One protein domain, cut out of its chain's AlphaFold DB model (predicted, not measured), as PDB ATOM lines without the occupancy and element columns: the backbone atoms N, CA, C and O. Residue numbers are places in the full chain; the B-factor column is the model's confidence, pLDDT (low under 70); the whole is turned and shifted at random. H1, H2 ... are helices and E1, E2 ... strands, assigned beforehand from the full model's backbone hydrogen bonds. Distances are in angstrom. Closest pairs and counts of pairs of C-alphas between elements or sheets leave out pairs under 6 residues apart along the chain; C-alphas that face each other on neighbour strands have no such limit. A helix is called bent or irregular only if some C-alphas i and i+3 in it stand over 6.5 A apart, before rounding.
ATOM      1  N   LEU A 216     -39.746 -24.489   5.546       71.69
ATOM      2  CA  LEU A 216     -40.970 -24.777   6.307       71.69
ATOM      3  C   LEU A 216     -41.921 -25.748   5.590       71.69
ATOM      4  O   LEU A 216     -42.925 -26.165   6.162       71.69
ATOM      5  N   SER A 217     -41.603 -26.131   4.357       78.12
ATOM      6  CA  SER A 217     -42.431 -26.992   3.519       78.12
ATOM      7  C   SER A 217     -41.605 -28.114   2.897       78.12
ATOM      8  O   SER A 217     -40.496 -27.878   2.421       78.12
ATOM      9  N   PHE A 218     -42.157 -29.325   2.855       81.12
ATOM     10  CA  PHE A 218     -41.522 -30.490   2.236       81.12
ATOM     11  C   PHE A 218     -42.006 -30.652   0.789       81.12
ATOM     12  O   PHE A 218     -43.213 -30.705   0.560       81.12
ATOM     13  N   VAL A 219     -41.093 -30.767  -0.178       80.88
ATOM     14  CA  VAL A 219     -41.422 -30.959  -1.603       80.88
ATOM     15  C   VAL A 219     -41.054 -32.379  -2.037       80.88
ATOM     16  O   VAL A 219     -39.972 -32.866  -1.721       80.88
ATOM     17  N   GLY A 220     -41.939 -33.044  -2.780       81.31
ATOM     18  CA  GLY A 220     -41.679 -34.349  -3.396       81.31
ATOM     19  C   GLY A 220     -42.583 -34.610  -4.607       81.31
ATOM     20  O   GLY A 220     -43.488 -33.818  -4.865       81.31
ATOM     21  N   PRO A 221     -42.381 -35.698  -5.369       77.12
ATOM     22  CA  PRO A 221     -43.224 -36.029  -6.516       77.12
ATOM     23  C   PRO A 221     -44.664 -36.357  -6.086       77.12
ATOM     24  O   PRO A 221     -44.897 -37.106  -5.134       77.12
ATOM     25  N   ALA A 222     -45.643 -35.799  -6.795       80.94
ATOM     26  CA  ALA A 222     -47.068 -35.954  -6.522       80.94
ATOM     27  C   ALA A 222     -47.578 -37.358  -6.892       80.94
ATOM     28  O   ALA A 222     -47.108 -37.959  -7.855       80.94
ATOM     29  N   SER A 223     -48.620 -37.854  -6.211       71.75
ATOM     30  CA  SER A 223     -49.340 -39.096  -6.585       71.75
ATOM     31  C   SER A 223     -50.125 -39.007  -7.910       71.75
ATOM     32  O   SER A 223     -50.927 -39.890  -8.204       71.75
ATOM     33  N   SER A 224     -49.949 -37.929  -8.676       69.56
ATOM     34  CA  SER A 224     -50.613 -37.679  -9.953       69.56
ATOM     35  C   SER A 224     -50.153 -38.658 -11.040       69.56
ATOM     36  O   SER A 224     -49.047 -39.204 -10.995       69.56
ATOM     37  N   ASN A 225     -51.001 -38.853 -12.053       56.44
ATOM     38  CA  ASN A 225     -50.649 -39.613 -13.255       56.44
ATOM     39  C   ASN A 225     -49.845 -38.778 -14.273       56.44
ATOM     40  O   ASN A 225     -49.418 -39.317 -15.292       56.44
ATOM     41  N   LEU A 226     -49.624 -37.484 -14.010       56.34
ATOM     42  CA  LEU A 226     -48.792 -36.614 -14.843       56.34
ATOM     43  C   LEU A 226     -47.296 -36.805 -14.507       56.34
ATOM     44  O   LEU A 226     -46.908 -36.683 -13.342       56.34
ATOM     45  N   PRO A 227     -46.428 -37.110 -15.492       50.56
ATOM     46  CA  PRO A 227     -45.001 -37.286 -15.244       50.56
ATOM     47  C   PRO A 227     -44.328 -35.945 -14.915       50.56
ATOM     48  O   PRO A 227     -44.432 -34.989 -15.676       50.56
ATOM     49  N   GLY A 228     -43.610 -35.894 -13.789       60.09
ATOM     50  CA  GLY A 228     -42.838 -34.721 -13.351       60.09
ATOM     51  C   GLY A 228     -43.560 -33.760 -12.397       60.09
ATOM     52  O   GLY A 228     -42.937 -32.816 -11.922       60.09
ATOM     53  N   GLU A 229     -44.836 -33.988 -12.069       72.44
ATOM     54  CA  GLU A 229     -45.575 -33.127 -11.135       72.44
ATOM     55  C   GLU A 229     -45.037 -33.261  -9.693       72.44
ATOM     56  O   GLU A 229     -44.971 -34.362  -9.140       72.44
ATOM     57  N   THR A 230     -44.677 -32.142  -9.059       77.38
ATOM     58  CA  THR A 230     -44.223 -32.082  -7.657       77.38
ATOM     59  C   THR A 230     -45.256 -31.417  -6.757       77.38
ATOM     60  O   THR A 230     -45.889 -30.438  -7.146       77.38
ATOM     61  N   LYS A 231     -45.380 -31.904  -5.522       78.25
ATOM     62  CA  LYS A 231     -46.309 -31.403  -4.510       78.25
ATOM     63  C   LYS A 231     -45.573 -30.935  -3.258       78.25
ATOM     64  O   LYS A 231     -44.739 -31.651  -2.704       78.25
ATOM     65  N   THR A 232     -45.954 -29.751  -2.792       82.56
ATOM     66  CA  THR A 232     -45.471 -29.129  -1.555       82.56
ATOM     67  C   THR A 232     -46.404 -29.464  -0.385       82.56
ATOM     68  O   THR A 232     -47.627 -29.414  -0.522       82.56
ATOM     69  N   ILE A 233     -45.833 -29.807   0.770       81.44
ATOM     70  CA  ILE A 233     -46.540 -30.107   2.021       81.44
ATOM     71  C   ILE A 233     -46.145 -29.089   3.090       81.44
ATOM     72  O   ILE A 233     -44.987 -29.025   3.501       81.44
ATOM     73  N   GLU A 234     -47.138 -28.369   3.604       84.12
ATOM     74  CA  GLU A 234     -46.991 -27.452   4.737       84.12
ATOM     75  C   GLU A 234     -46.778 -28.173   6.074       84.12
ATOM     76  O   GLU A 234     -47.459 -29.160   6.382       84.12
ATOM     77  N   LEU A 235     -45.908 -27.620   6.927       82.31
ATOM     78  CA  LEU A 235     -45.573 -28.173   8.247       82.31
ATOM     79  C   LEU A 235     -46.811 -28.423   9.130       82.31
ATOM     80  O   LEU A 235     -46.893 -29.441   9.817       82.31
ATOM     81  N   GLN A 236     -47.809 -27.530   9.067       85.62
ATOM     82  CA  GLN A 236     -49.077 -27.669   9.797       85.62
ATOM     83  C   GLN A 236     -49.903 -28.877   9.315       85.62
ATOM     84  O   GLN A 236     -50.515 -29.571  10.129       85.62
ATOM     85  N   ALA A 237     -49.920 -29.147   8.005       84.50
ATOM     86  CA  ALA A 237     -50.663 -30.268   7.427       84.50
ATOM     87  C   ALA A 237     -49.990 -31.610   7.752       84.50
ATOM     88  O   ALA A 237     -50.671 -32.576   8.103       84.50
ATOM     89  N   LEU A 238     -48.653 -31.648   7.711       84.88
ATOM     90  CA  LEU A 238     -47.868 -32.808   8.127       84.88
ATOM     91  C   LEU A 238     -48.066 -33.118   9.622       84.88
ATOM     92  O   LEU A 238     -48.364 -34.261   9.970       84.88
ATOM     93  N   PHE A 239     -47.994 -32.104  10.494       85.75
ATOM     94  CA  PHE A 239     -48.282 -32.248  11.926       85.75
ATOM     95  C   PHE A 239     -49.691 -32.794  12.178       85.75
ATOM     96  O   PHE A 239     -49.854 -33.787  12.886       85.75
ATOM     97  N   ALA A 240     -50.709 -32.211  11.537       84.69
ATOM     98  CA  ALA A 240     -52.078 -32.695  11.658       84.69
ATOM     99  C   ALA A 240     -52.214 -34.168  11.228       84.69
ATOM    100  O   ALA A 240     -52.875 -34.939  11.925       84.69
ATOM    101  N   ALA A 241     -51.577 -34.587  10.128       83.94
ATOM    102  CA  ALA A 241     -51.627 -35.970   9.651       83.94
ATOM    103  C   ALA A 241     -50.953 -36.968  10.615       83.94
ATOM    104  O   ALA A 241     -51.492 -38.055  10.843       83.94
ATOM    105  N   VAL A 242     -49.812 -36.600  11.209       84.81
ATOM    106  CA  VAL A 242     -49.086 -37.440  12.178       84.81
ATOM    107  C   VAL A 242     -49.860 -37.561  13.496       84.81
ATOM    108  O   VAL A 242     -50.093 -38.680  13.959       84.81
ATOM    109  N   ILE A 243     -50.359 -36.451  14.054       83.38
ATOM    110  CA  ILE A 243     -51.152 -36.454  15.298       83.38
ATOM    111  C   ILE A 243     -52.441 -37.279  15.143       83.38
ATOM    112  O   ILE A 243     -52.706 -38.150  15.971       83.38
ATOM    113  N   HIS A 244     -53.200 -37.106  14.051       80.44
ATOM    114  CA  HIS A 244     -54.399 -37.924  13.783       80.44
ATOM    115  C   HIS A 244     -54.099 -39.422  13.593       80.44
ATOM    116  O   HIS A 244     -55.004 -40.245  13.712       80.44
ATOM    117  N   SER A 245     -52.846 -39.789  13.314       73.81
ATOM    118  CA  SER A 245     -52.406 -41.182  13.155       73.81
ATOM    119  C   SER A 245     -51.878 -41.809  14.457       73.81
ATOM    120  O   SER A 245     -51.473 -42.977  14.464       73.81
ATOM    121  N   GLY A 246     -51.925 -41.065  15.571       73.12
ATOM    122  CA  GLY A 246     -51.460 -41.485  16.896       73.12
ATOM    123  C   GLY A 246     -50.081 -40.947  17.297       73.12
ATOM    124  O   GLY A 246     -49.510 -41.451  18.261       73.12
ATOM    125  N   GLY A 247     -49.560 -39.951  16.576       81.25
ATOM    126  CA  GLY A 247     -48.272 -39.307  16.843       81.25
ATOM    127  C   GLY A 247     -47.055 -40.056  16.283       81.25
ATOM    128  O   GLY A 247     -47.130 -41.237  15.936       81.25
ATOM    129  N   SER A 248     -45.906 -39.381  16.205       79.69
ATOM    130  CA  SER A 248     -44.659 -39.932  15.647       79.69
ATOM    131  C   SER A 248     -44.080 -41.082  16.473       79.69
ATOM    132  O   SER A 248     -43.448 -41.975  15.912       79.69
ATOM    133  N   GLN A 249     -44.384 -41.147  17.774       73.88
ATOM    134  CA  GLN A 249     -44.082 -42.307  18.627       73.88
ATOM    135  C   GLN A 249     -44.680 -43.614  18.077       73.88
ATOM    136  O   GLN A 249     -44.113 -44.693  18.252       73.88
ATOM    137  N   ARG A 250     -45.805 -43.536  17.353       71.12
ATOM    138  CA  ARG A 250     -46.434 -44.699  16.721       71.12
ATOM    139  C   ARG A 250     -45.744 -45.134  15.424       71.12
ATOM    140  O   ARG A 250     -45.936 -46.270  14.995       71.12
ATOM    141  N   ALA A 251     -44.905 -44.284  14.829       68.69
ATOM    142  CA  ALA A 251     -44.165 -44.610  13.612       68.69
ATOM    143  C   ALA A 251     -43.142 -45.736  13.829       68.69
ATOM    144  O   ALA A 251     -42.966 -46.575  12.953       68.69
ATOM    145  N   ALA A 252     -42.535 -45.810  15.018       63.56
ATOM    146  CA  ALA A 252     -41.629 -46.898  15.397       63.56
ATOM    147  C   ALA A 252     -42.341 -48.255  15.597       63.56
ATOM    148  O   ALA A 252     -41.685 -49.288  15.679       63.56
ATOM    149  N   GLN A 253     -43.677 -48.267  15.682       68.75
ATOM    150  CA  GLN A 253     -44.489 -49.465  15.933       68.75
ATOM    151  C   GLN A 253     -45.189 -50.004  14.675       68.75
ATOM    152  O   GLN A 253     -45.821 -51.058  14.734       68.75
ATOM    153  N   ILE A 254     -45.139 -49.275  13.553       70.38
ATOM    154  CA  ILE A 254     -45.900 -49.581  12.335       70.38
ATOM    155  C   ILE A 254     -44.954 -49.544  11.125       70.38
ATOM    156  O   ILE A 254     -44.591 -48.455  10.670       70.38
ATOM    157  N   PRO A 255     -44.576 -50.708  10.559       67.62
ATOM    158  CA  PRO A 255     -43.818 -50.769   9.314       67.62
ATOM    159  C   PRO A 255     -44.499 -49.953   8.209       67.62
ATOM    160  O   PRO A 255     -45.704 -50.074   7.987       67.62
ATOM    161  N   GLY A 256     -43.736 -49.091   7.534       75.38
ATOM    162  CA  GLY A 256     -44.256 -48.233   6.467       75.38
ATOM    163  C   GLY A 256     -45.120 -47.045   6.919       75.38
ATOM    164  O   GLY A 256     -45.723 -46.405   6.061       75.38
ATOM    165  N   PHE A 257     -45.176 -46.690   8.214       82.69
ATOM    166  CA  PHE A 257     -45.962 -45.544   8.713       82.69
ATOM    167  C   PHE A 257     -45.778 -44.272   7.868       82.69
ATOM    168  O   PHE A 257     -46.754 -43.687   7.403       82.69
ATOM    169  N   TRP A 258     -44.531 -43.876   7.598       85.25
ATOM    170  CA  TRP A 258     -44.235 -42.664   6.824       85.25
ATOM    171  C   TRP A 258     -44.633 -42.763   5.346       85.25
ATOM    172  O   TRP A 258     -45.021 -41.750   4.771       85.25
ATOM    173  N   ALA A 259     -44.655 -43.962   4.756       83.06
ATOM    174  CA  ALA A 259     -45.217 -44.187   3.423       83.06
ATOM    175  C   ALA A 259     -46.745 -43.992   3.407       83.06
ATOM    176  O   ALA A 259     -47.290 -43.399   2.474       83.06
ATOM    177  N   VAL A 260     -47.446 -44.419   4.466       82.75
ATOM    178  CA  VAL A 260     -48.895 -44.195   4.634       82.75
ATOM    179  C   VAL A 260     -49.210 -42.711   4.871       82.75
ATOM    180  O   VAL A 260     -50.175 -42.197   4.310       82.75
ATOM    181  N   ILE A 261     -48.382 -41.987   5.636       86.31
ATOM    182  CA  ILE A 261     -48.521 -40.529   5.811       86.31
ATOM    183  C   ILE A 261     -48.248 -39.784   4.495       86.31
ATOM    184  O   ILE A 261     -49.061 -38.954   4.089       86.31
ATOM    185  N   ALA A 262     -47.155 -40.101   3.795       82.81
ATOM    186  CA  ALA A 262     -46.785 -39.465   2.529       82.81
ATOM    187  C   ALA A 262     -47.842 -39.684   1.431       82.81
ATOM    188  O   ALA A 262     -48.267 -38.727   0.784       82.81
ATOM    189  N   SER A 263     -48.336 -40.917   1.269       81.94
ATOM    190  CA  SER A 263     -49.410 -41.225   0.312       81.94
ATOM    191  C   SER A 263     -50.746 -40.576   0.696       81.94
ATOM    192  O   SER A 263     -51.410 -40.013  -0.173       81.94
ATOM    193  N   ARG A 264     -51.114 -40.526   1.989       81.94
ATOM    194  CA  ARG A 264     -52.285 -39.758   2.469       81.94
ATOM    195  C   ARG A 264     -52.169 -38.255   2.181       81.94
ATOM    196  O   ARG A 264     -53.185 -37.608   1.941       81.94
ATOM    197  N   LEU A 265     -50.959 -37.698   2.198       82.12
ATOM    198  CA  LEU A 265     -50.695 -36.300   1.837       82.12
ATOM    199  C   LEU A 265     -50.576 -36.089   0.312       82.12
ATOM    200  O   LEU A 265     -50.548 -34.946  -0.149       82.12
ATOM    201  N   GLY A 266     -50.606 -37.157  -0.489       76.38
ATOM    202  CA  GLY A 266     -50.606 -37.116  -1.953       76.38
ATOM    203  C   GLY A 266     -49.218 -37.040  -2.593       76.38
ATOM    204  O   GLY A 266     -49.080 -36.416  -3.646       76.38
ATOM    205  N   LEU A 267     -48.208 -37.653  -1.965       82.06
ATOM    206  CA  LEU A 267     -46.911 -37.943  -2.582       82.06
ATOM    207  C   LEU A 267     -46.862 -39.361  -3.165       82.06
ATOM    208  O   LEU A 267     -47.495 -40.294  -2.662       82.06
ATOM    209  N   LYS A 268     -46.090 -39.537  -4.237       78.19
ATOM    210  CA  LYS A 268     -45.868 -40.824  -4.901       78.19
ATOM    211  C   LYS A 268     -44.762 -41.591  -4.189       78.19
ATOM    212  O   LYS A 268     -43.593 -41.266  -4.353       78.19
ATOM    213  N   VAL A 269     -45.137 -42.608  -3.418       77.69
ATOM    214  CA  VAL A 269     -44.190 -43.484  -2.714       77.69
ATOM    215  C   VAL A 269     -43.932 -44.749  -3.534       77.69
ATOM    216  O   VAL A 269     -44.873 -45.330  -4.073       77.69
ATOM    217  N   GLY A 270     -42.671 -45.168  -3.624       67.12
ATOM    218  CA  GLY A 270     -42.240 -46.414  -4.265       67.12
ATOM    219  C   GLY A 270     -41.507 -47.356  -3.297       67.12
ATOM    220  O   GLY A 270     -41.357 -47.028  -2.118       67.12
ATOM    221  N   PRO A 271     -41.042 -48.525  -3.774       61.50
ATOM    222  CA  PRO A 271     -40.079 -49.352  -3.048       61.50
ATOM    223  C   PRO A 271     -38.764 -48.587  -2.776       61.50
ATOM    224  O   PRO A 271     -38.437 -47.663  -3.523       61.50
ATOM    225  N   PRO A 272     -37.994 -48.954  -1.734       59.59
ATOM    226  CA  PRO A 272     -36.714 -48.315  -1.435       59.59
ATOM    227  C   PRO A 272     -35.636 -48.742  -2.447       59.59
ATOM    228  O   PRO A 272     -35.063 -49.821  -2.339       59.59
ATOM    229  N   PRO A 283     -36.808 -35.453  -3.877       70.94
ATOM    230  CA  PRO A 283     -36.513 -36.838  -3.533       70.94
ATOM    231  C   PRO A 283     -37.201 -37.844  -4.455       70.94
ATOM    232  O   PRO A 283     -38.362 -37.670  -4.837       70.94
ATOM    233  N   SER A 284     -36.514 -38.949  -4.736       70.50
ATOM    234  CA  SER A 284     -37.072 -40.063  -5.503       70.50
ATOM    235  C   SER A 284     -38.204 -40.760  -4.726       70.50
ATOM    236  O   SER A 284     -38.162 -40.797  -3.494       70.50
ATOM    237  N   PRO A 285     -39.206 -41.367  -5.398       68.06
ATOM    238  CA  PRO A 285     -40.361 -42.006  -4.749       68.06
ATOM    239  C   PRO A 285     -40.045 -42.985  -3.605       68.06
ATOM    240  O   PRO A 285     -40.837 -43.095  -2.668       68.06
ATOM    241  N   GLY A 286     -38.910 -43.689  -3.660       69.25
ATOM    242  CA  GLY A 286     -38.455 -44.589  -2.595       69.25
ATOM    243  C   GLY A 286     -37.856 -43.890  -1.366       69.25
ATOM    244  O   GLY A 286     -37.934 -44.433  -0.271       69.25
ATOM    245  N   GLU A 287     -37.305 -42.678  -1.510       76.06
ATOM    246  CA  GLU A 287     -36.650 -41.919  -0.424       76.06
ATOM    247  C   GLU A 287     -37.636 -41.128   0.453       76.06
ATOM    248  O   GLU A 287     -37.289 -40.681   1.552       76.06
ATOM    249  N   ILE A 288     -38.856 -40.890  -0.044       80.50
ATOM    250  CA  ILE A 288     -39.839 -40.011   0.607       80.50
ATOM    251  C   ILE A 288     -40.127 -40.410   2.063       80.50
ATOM    252  O   ILE A 288     -40.145 -39.503   2.896       80.50
ATOM    253  N   PRO A 289     -40.341 -41.695   2.426       81.38
ATOM    254  CA  PRO A 289     -40.655 -42.064   3.807       81.38
ATOM    255  C   PRO A 289     -39.561 -41.642   4.797       81.38
ATOM    256  O   PRO A 289     -39.865 -41.037   5.828       81.38
ATOM    257  N   ASP A 290     -38.294 -41.888   4.466       78.81
ATOM    258  CA  ASP A 290     -37.158 -41.616   5.349       78.81
ATOM    259  C   ASP A 290     -36.826 -40.124   5.431       78.81
ATOM    260  O   ASP A 290     -36.651 -39.589   6.534       78.81
ATOM    261  N   ARG A 291     -36.839 -39.416   4.292       78.25
ATOM    262  CA  ARG A 291     -36.657 -37.955   4.254       78.25
ATOM    263  C   ARG A 291     -37.798 -37.218   4.961       78.25
ATOM    264  O   ARG A 291     -37.523 -36.307   5.738       78.25
ATOM    265  N   LEU A 292     -39.056 -37.634   4.775       81.88
ATOM    266  CA  LEU A 292     -40.210 -37.042   5.465       81.88
ATOM    267  C   LEU A 292     -40.164 -37.308   6.977       81.88
ATOM    268  O   LEU A 292     -40.442 -36.400   7.763       81.88
ATOM    269  N   SER A 293     -39.755 -38.512   7.400       84.12
ATOM    270  CA  SER A 293     -39.582 -38.835   8.824       84.12
ATOM    271  C   SER A 293     -38.498 -37.983   9.489       84.12
ATOM    272  O   SER A 293     -38.670 -37.519  10.618       84.12
ATOM    273  N   SER A 294     -37.396 -37.737   8.776       80.56
ATOM    274  CA  SER A 294     -36.260 -36.959   9.271       80.56
ATOM    275  C   SER A 294     -36.600 -35.472   9.325       80.56
ATOM    276  O   SER A 294     -36.407 -34.855  10.369       80.56
ATOM    277  N   PHE A 295     -37.215 -34.931   8.268       82.62
ATOM    278  CA  PHE A 295     -37.759 -33.570   8.238       82.62
ATOM    279  C   PHE A 295     -38.744 -33.329   9.390       82.62
ATOM    280  O   PHE A 295     -38.647 -32.332  10.100       82.62
ATOM    281  N   TYR A 296     -39.656 -34.271   9.641       85.06
ATOM    282  CA  TYR A 296     -40.592 -34.169  10.755       85.06
ATOM    283  C   TYR A 296     -39.884 -34.198  12.121       85.06
ATOM    284  O   TYR A 296     -40.124 -33.334  12.969       85.06
ATOM    285  N   ARG A 297     -38.992 -35.174  12.343       80.75
ATOM    286  CA  ARG A 297     -38.272 -35.349  13.616       80.75
ATOM    287  C   ARG A 297     -37.439 -34.116  13.970       80.75
ATOM    288  O   ARG A 297     -37.458 -33.695  15.124       80.75
ATOM    289  N   ASP A 298     -36.768 -33.530  12.985       76.31
ATOM    290  CA  ASP A 298     -35.850 -32.395  13.141       76.31
ATOM    291  C   ASP A 298     -36.570 -31.032  13.288       76.31
ATOM    292  O   ASP A 298     -35.965 -30.036  13.679       76.31
ATOM    293  N   ARG A 299     -37.878 -30.955  12.987       78.06
ATOM    294  CA  ARG A 299     -38.671 -29.705  13.048       78.06
ATOM    295  C   ARG A 299     -39.761 -29.696  14.120       78.06
ATOM    296  O   ARG A 299     -40.133 -28.621  14.578       78.06
ATOM    297  N   LEU A 300     -40.310 -30.859  14.486       81.75
ATOM    298  CA  LEU A 300     -41.539 -30.945  15.290       81.75
ATOM    299  C   LEU A 300     -41.477 -31.892  16.493       81.75
ATOM    300  O   LEU A 300     -42.387 -31.837  17.314       81.75
ATOM    301  N   SER A 301     -40.452 -32.734  16.658       77.44
ATOM    302  CA  SER A 301     -40.447 -33.767  17.716       77.44
ATOM    303  C   SER A 301     -40.604 -33.212  19.143       77.44
ATOM    304  O   SER A 301     -41.450 -33.690  19.898       77.44
ATOM    305  N   ALA A 302     -39.851 -32.169  19.506       75.00
ATOM    306  CA  ALA A 302     -39.948 -31.524  20.820       75.00
ATOM    307  C   ALA A 302     -41.291 -30.797  21.027       75.00
ATOM    308  O   ALA A 302     -41.864 -30.834  22.118       75.00
ATOM    309  N   PHE A 303     -41.827 -30.174  19.971       78.94
ATOM    310  CA  PHE A 303     -43.142 -29.530  20.002       78.94
ATOM    311  C   PHE A 303     -44.280 -30.553  20.118       78.94
ATOM    312  O   PHE A 303     -45.219 -30.334  20.876       78.94
ATOM    313  N   GLU A 304     -44.190 -31.697  19.435       82.94
ATOM    314  CA  GLU A 304     -45.150 -32.795  19.560       82.94
ATOM    315  C   GLU A 304     -45.178 -33.361  20.984       82.94
ATOM    316  O   GLU A 304     -46.259 -33.550  21.536       82.94
ATOM    317  N   GLN A 305     -44.018 -33.598  21.605       77.75
ATOM    318  CA  GLN A 305     -43.952 -34.089  22.987       77.75
ATOM    319  C   GLN A 305     -44.641 -33.120  23.959       77.75
ATOM    320  O   GLN A 305     -45.429 -33.544  24.805       77.75
TER     321      GLN A 305
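What this domain is: This is residues 216 to 272 and 283 to 305 of the 1277 residues of the protein "ARID domain-containing protein" of Pseudozyma antarctica (strain T-34) (UniProt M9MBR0). What is the picture? Three short helices, H1, H2 and H3, make a loose triangle beside the long helix H4, which packs on H3 with its residues 288 to 293 so that the two make a corner near their first residues; the hairpin E1 E2 runs along one edge. What is printed? The order is E1 E2 H1 H2 H3 H4 in 80 residues, mostly helix, with one antiparallel sheet, E1 - E2. How large is it? It is compact, with a radius of gyration of the C-alphas of 12.0 A, and spans 38 by 26 by 19 A.

Where its parts are: Where are the strands? E1 is residues 217 to 221, from C-alpha 217 at (-42.431, -26.992, 3.519), and E2 is residues 230 to 234. Where are the helices? H1 is residues 235 to 244, 14.3 A long, H2 248 to 253, H3 257 to 264, and H4 288 to 305, 23.5 A long, ending at C-alpha 305 at (-43.952, -34.089, 22.987).

How they stand to each other: How do the strands pair? The hairpin E1 and E2 is antiparallel at 155 degrees, with N 218 and O 233 2.9 A apart, within hydrogen-bond range. Which helices touch? H3 and H4 touch, about perpendicular at 77 degrees, through residues 288 to 293 of H4 alone; the closest C-alphas are those of Trp 258 and Pro 289, 4.7 A. H1 and H3 are close but not clearly touching, the closest C-alphas being those of Ala 241 and Ile 261, 6.7 A. Are the helix backbones even? Every O i to N i+4 pair is within hydrogen-bond range in H1 and H3, 12 of 14 in H4, and 0 of 2 in H2, where 2 of 3 O i to N i+3 pairs are. H4 is irregular, C-alphas 299 and 302 being 8.1 A apart, with a kink of 58 degrees near residue 299.

The domain as a whole: Where is the cut? Residues 273 to 282 are not printed, and C-alphas 272 and 283 are 11.7 A apart. Where is confidence low? The pLDDT is under 70 at residues 224 to 228, 251 to 253, 255, 270 to 272 and 285 to 286.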